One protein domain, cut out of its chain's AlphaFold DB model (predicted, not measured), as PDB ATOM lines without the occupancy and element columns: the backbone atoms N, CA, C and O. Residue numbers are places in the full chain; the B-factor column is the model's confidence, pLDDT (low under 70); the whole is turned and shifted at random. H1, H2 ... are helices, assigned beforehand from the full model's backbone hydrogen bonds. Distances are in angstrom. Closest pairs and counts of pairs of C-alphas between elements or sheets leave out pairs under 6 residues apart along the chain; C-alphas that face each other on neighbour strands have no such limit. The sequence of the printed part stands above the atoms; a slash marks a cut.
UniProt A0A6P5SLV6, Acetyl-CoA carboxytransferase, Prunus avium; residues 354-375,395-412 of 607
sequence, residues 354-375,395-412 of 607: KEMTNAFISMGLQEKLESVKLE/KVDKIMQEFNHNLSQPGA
ATOM      1  N   LYS A 354     186.198 127.053 131.668       78.25
ATOM      2  CA  LYS A 354     186.560 128.074 132.657       78.25
ATOM      3  C   LYS A 354     188.073 128.140 132.871       78.25
ATOM      4  O   LYS A 354     188.636 129.232 132.921       78.25
ATOM      5  N   GLU A 355     188.744 126.995 132.979       75.56
ATOM      6  CA  GLU A 355     190.202 126.966 133.121       75.56
ATOM      7  C   GLU A 355     190.940 127.346 131.837       75.56
ATOM      8  O   GLU A 355     191.956 128.034 131.926       75.56
ATOM      9  N   MET A 356     190.420 126.990 130.659       75.38
ATOM     10  CA  MET A 356     190.933 127.480 129.379       75.38
ATOM     11  C   MET A 356     190.828 128.998 129.303       75.38
ATOM     12  O   MET A 356     191.800 129.650 128.938       75.38
ATOM     13  N   THR A 357     189.689 129.567 129.703       76.94
ATOM     14  CA  THR A 357     189.484 131.021 129.726       76.94
ATOM     15  C   THR A 357     190.484 131.693 130.666       76.94
ATOM     16  O   THR A 357     191.179 132.620 130.266       76.94
ATOM     17  N   ASN A 358     190.644 131.180 131.889       76.56
ATOM     18  CA  ASN A 358     191.617 131.714 132.845       76.56
ATOM     19  C   ASN A 358     193.063 131.598 132.340       76.56
ATOM     20  O   ASN A 358     193.854 132.523 132.532       76.56
ATOM     21  N   ALA A 359     193.414 130.491 131.680       77.00
ATOM     22  CA  ALA A 359     194.727 130.309 131.071       77.00
ATOM     23  C   ALA A 359     194.953 131.294 129.917       77.00
ATOM     24  O   ALA A 359     196.006 131.915 129.836       77.00
ATOM     25  N   PHE A 360     193.943 131.504 129.074       77.12
ATOM     26  CA  PHE A 360     193.994 132.435 127.952       77.12
ATOM     27  C   PHE A 360     194.175 133.893 128.412       77.12
ATOM     28  O   PHE A 360     194.970 134.634 127.831       77.12
ATOM     29  N   ILE A 361     193.499 134.282 129.500       76.94
ATOM     30  CA  ILE A 361     193.669 135.587 130.161       76.94
ATOM     31  C   ILE A 361     195.076 135.705 130.757       76.94
ATOM     32  O   ILE A 361     195.769 136.688 130.512       76.94
ATOM     33  N   SER A 362     195.534 134.682 131.485       75.75
ATOM     34  CA  SER A 362     196.856 134.674 132.135       75.75
ATOM     35  C   SER A 362     198.018 134.730 131.135       75.75
ATOM     36  O   SER A 362     199.089 135.228 131.462       75.75
ATOM     37  N   MET A 363     197.810 134.251 129.905       79.88
ATOM     38  CA  MET A 363     198.770 134.354 128.801       79.88
ATOM     39  C   MET A 363     198.743 135.714 128.081       79.88
ATOM     40  O   MET A 363     199.481 135.896 127.115       79.88
ATOM     41  N   GLY A 364     197.890 136.661 128.497       77.81
ATOM     42  CA  GLY A 364     197.776 137.983 127.870       77.81
ATOM     43  C   GLY A 364     197.167 137.958 126.462       77.81
ATOM     44  O   GLY A 364     197.329 138.905 125.695       77.81
ATOM     45  N   LEU A 365     196.471 136.879 126.086       81.38
ATOM     46  CA  LEU A 365     195.904 136.718 124.741       81.38
ATOM     47  C   LEU A 365     194.513 137.359 124.594       81.38
ATOM     48  O   LEU A 365     194.010 137.482 123.475       81.38
ATOM     49  N   GLN A 366     193.898 137.799 125.697       80.12
ATOM     50  CA  GLN A 366     192.561 138.401 125.705       80.12
ATOM     51  C   GLN A 366     192.483 139.673 124.847       80.12
ATOM     52  O   GLN A 366     191.584 139.789 124.016       80.12
ATOM     53  N   GLU A 367     193.447 140.587 124.977       77.88
ATOM     54  CA  GLU A 367     193.473 141.844 124.210       77.88
ATOM     55  C   GLU A 367     193.622 141.593 122.700       77.88
ATOM     56  O   GLU A 367     192.965 142.238 121.877       77.88
ATOM     57  N   LYS A 368     194.424 140.586 122.322       79.06
ATOM     58  CA  LYS A 368     194.583 140.151 120.924       79.06
ATOM     59  C   LYS A 368     193.270 139.593 120.362       79.06
ATOM     60  O   LYS A 368     192.922 139.872 119.216       79.06
ATOM     61  N   LEU A 369     192.516 138.840 121.166       78.12
ATOM     62  CA  LEU A 369     191.216 138.294 120.772       78.12
ATOM     63  C   LEU A 369     190.133 139.382 120.665       78.12
ATOM     64  O   LEU A 369     189.305 139.332 119.754       78.12
ATOM     65  N   GLU A 370     190.134 140.377 121.555       79.62
ATOM     66  CA  GLU A 370     189.214 141.521 121.487       79.62
ATOM     67  C   GLU A 370     189.497 142.422 120.279       79.62
ATOM     68  O   GLU A 370     188.559 142.836 119.597       79.62
ATOM     69  N   SER A 371     190.772 142.636 119.937       79.25
ATOM     70  CA  SER A 371     191.179 143.312 118.698       79.25
ATOM     71  C   SER A 371     190.625 142.601 117.455       79.25
ATOM     72  O   SER A 371     190.008 143.240 116.600       79.25
ATOM     73  N   VAL A 372     190.750 141.271 117.394       78.88
ATOM     74  CA  VAL A 372     190.202 140.451 116.300       78.88
ATOM     75  C   VAL A 372     188.667 140.512 116.262       78.88
ATOM     76  O   VAL A 372     188.086 140.641 115.184       78.88
ATOM     77  N   LYS A 373     187.982 140.493 117.414       76.69
ATOM     78  CA  LYS A 373     186.513 140.652 117.491       76.69
ATOM     79  C   LYS A 373     186.039 142.040 117.043       76.69
ATOM     80  O   LYS A 373     184.987 142.156 116.409       76.69
ATOM     81  N   LEU A 374     186.791 143.097 117.350       77.25
ATOM     82  CA  LEU A 374     186.485 144.459 116.914       77.25
ATOM     83  C   LEU A 374     186.674 144.624 115.396       77.25
ATOM     84  O   LEU A 374     185.883 145.305 114.751       77.25
ATOM     85  N   GLU A 375     187.679 143.970 114.811       74.19
ATOM     86  CA  GLU A 375     187.851 143.894 113.352       74.19
ATOM     87  C   GLU A 375     186.714 143.095 112.689       74.19
ATOM     88  O   GLU A 375     186.180 143.519 111.664       74.19
ATOM     89  N   LYS A 395     195.302 135.558 111.677       78.31
ATOM     90  CA  LYS A 395     195.465 136.148 113.018       78.31
ATOM     91  C   LYS A 395     194.943 135.219 114.117       78.31
ATOM     92  O   LYS A 395     195.607 135.071 115.141       78.31
ATOM     93  N   VAL A 396     193.793 134.578 113.905       77.19
ATOM     94  CA  VAL A 396     193.228 133.592 114.845       77.19
ATOM     95  C   VAL A 396     194.138 132.370 114.967       77.19
ATOM     96  O   VAL A 396     194.454 131.961 116.083       77.19
ATOM     97  N   ASP A 397     194.633 131.838 113.849       79.00
ATOM     98  CA  ASP A 397     195.538 130.685 113.835       79.00
ATOM     99  C   ASP A 397     196.854 130.998 114.566       79.00
ATOM    100  O   ASP A 397     197.352 130.175 115.335       79.00
ATOM    101  N   LYS A 398     197.381 132.220 114.413       82.50
ATOM    102  CA  LYS A 398     198.585 132.674 115.124       82.50
ATOM    103  C   LYS A 398     198.369 132.770 116.638       82.50
ATOM    104  O   LYS A 398     199.233 132.338 117.398       82.50
ATOM    105  N   ILE A 399     197.214 133.277 117.078       78.81
ATOM    106  CA  ILE A 399     196.839 133.315 118.503       78.81
ATOM    107  C   ILE A 399     196.716 131.889 119.063       78.81
ATOM    108  O   ILE A 399     197.200 131.612 120.160       78.81
ATOM    109  N   MET A 400     196.128 130.963 118.301       74.06
ATOM    110  CA  MET A 400     195.990 129.559 118.706       74.06
ATOM    111  C   MET A 400     197.334 128.824 118.771       74.06
ATOM    112  O   MET A 400     197.553 128.024 119.681       74.06
ATOM    113  N   GLN A 401     198.258 129.100 117.849       79.88
ATOM    114  CA  GLN A 401     199.617 128.557 117.904       79.88
ATOM    115  C   GLN A 401     200.380 129.062 119.133       79.88
ATOM    116  O   GLN A 401     201.032 128.269 119.808       79.88
ATOM    117  N   GLU A 402     200.257 130.351 119.455       80.31
ATOM    118  CA  GLU A 402     200.873 130.955 120.642       80.31
ATOM    119  C   GLU A 402     200.299 130.355 121.939       80.31
ATOM    120  O   GLU A 402     201.049 129.978 122.839       80.31
ATOM    121  N   PHE A 403     198.978 130.157 121.999       78.88
ATOM    122  CA  PHE A 403     198.312 129.477 123.113       78.88
ATOM    123  C   PHE A 403     198.809 128.035 123.292       78.88
ATOM    124  O   PHE A 403     199.203 127.643 124.392       78.88
ATOM    125  N   ASN A 404     198.866 127.256 122.209       77.38
ATOM    126  CA  ASN A 404     199.322 125.866 122.248       77.38
ATOM    127  C   ASN A 404     200.811 125.745 122.609       77.38
ATOM    128  O   ASN A 404     201.187 124.834 123.347       77.38
ATOM    129  N   HIS A 405     201.650 126.667 122.133       80.81
ATOM    130  CA  HIS A 405     203.068 126.717 122.489       80.81
ATOM    131  C   HIS A 405     203.275 127.042 123.975       80.81
ATOM    132  O   HIS A 405     204.111 126.432 124.633       80.81
ATOM    133  N   ASN A 406     202.488 127.961 124.534       76.50
ATOM    134  CA  ASN A 406     202.562 128.298 125.956       76.50
ATOM    135  C   ASN A 406     201.997 127.180 126.846       76.50
ATOM    136  O   ASN A 406     202.514 126.933 127.937       76.50
ATOM    137  N   LEU A 407     200.974 126.459 126.373       72.94
ATOM    138  CA  LEU A 407     200.482 125.257 127.041       72.94
ATOM    139  C   LEU A 407     201.495 124.113 127.002       72.94
ATOM    140  O   LEU A 407     201.559 123.359 127.965       72.94
ATOM    141  N   SER A 408     202.300 123.950 125.953       71.81
ATOM    142  CA  SER A 408     203.257 122.837 125.873       71.81
ATOM    143  C   SER A 408     204.486 123.004 126.778       71.81
ATOM    144  O   SER A 408     205.200 122.028 127.008       71.81
ATOM    145  N   GLN A 409     204.692 124.185 127.374       74.19
ATOM    146  CA  GLN A 409     205.808 124.433 128.288       74.19
ATOM    147  C   GLN A 409     205.723 123.567 129.570       74.19
ATOM    148  O   GLN A 409     204.636 123.418 130.154       74.19
ATOM    149  N   PRO A 410     206.846 122.988 130.043       52.81
ATOM    150  CA  PRO A 410     206.887 122.187 131.267       52.81
ATOM    151  C   PRO A 410     206.450 122.992 132.502       52.81
ATOM    152  O   PRO A 410     206.880 124.122 132.702       52.81
ATOM    153  N   GLY A 411     205.581 122.417 133.340       60.56
ATOM    154  CA  GLY A 411     205.109 123.042 134.589       60.56
ATOM    155  C   GLY A 411     203.992 124.088 134.446       60.56
ATOM    156  O   GLY A 411     203.322 124.391 135.432       60.56
ATOM    157  N   ALA A 412     203.715 124.592 133.241       60.44
ATOM    158  CA  ALA A 412     202.643 125.559 133.012       60.44
ATOM    159  C   ALA A 412     201.247 124.895 132.989       60.44
ATOM    160  O   ALA A 412     201.071 123.830 132.386       60.44
TER     161      ALA A 412
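Overview. This is residues 354 to 375 and 395 to 412 of the 607 residues of the protein "Acetyl-CoA carboxytransferase" of Prunus avium (UniProt A0A6P5SLV6). Two helices, H2 and H3, run opposite ways, partly side by side, and H1 is set crosswise to both, near the first residues of H2 and Phe 403 of H3. The printed part has 40 residues with three named helices, in the order H1, H2, H3, and no named strand; its class is all helix. It is elongated, spanning 34 by 19 by 13 A, and only just compact, close to loose, with a radius of gyration of the C-alphas of 10.5 A.

Along the chain. H1, residues 354 to 362, begins at C-alpha 354 (186.560, 128.074, 132.657). H2 is residues 366 to 375, 14.3 A long. H3, residues 395 to 408, is 20.1 A long and ends at C-alpha 408 (203.257, 122.837, 125.873).

Arrangement. H1 is close to but not clearly touching H2, about perpendicular at 88 degrees; their closest C-alphas, Phe 360 and Gln 366, are 6.5 A apart. H1 is also close to but not clearly touching H3, at 81 degrees, about perpendicular; the closest C-alphas are Phe 360 and Phe 403, 7.1 A. H3 touches H2 with residues 395 to 399 alone, at a shallow tilt of 14 degrees, opposite ways; the closest C-alphas are Val 372 and Lys 395, 7.5 A. In H1, H2 and H3 every O i to N i+4 pair is within hydrogen-bond range.

Size, cuts and confidence. The two farthest C-alphas, Glu 375 and Gly 411, are 34.4 A apart. Residues 376 to 394 are not printed; C-alphas 375 and 395 are 10.9 A apart across the cut. The link H1 to H2 is tight. Residues 410 to 412 have pLDDT under 70.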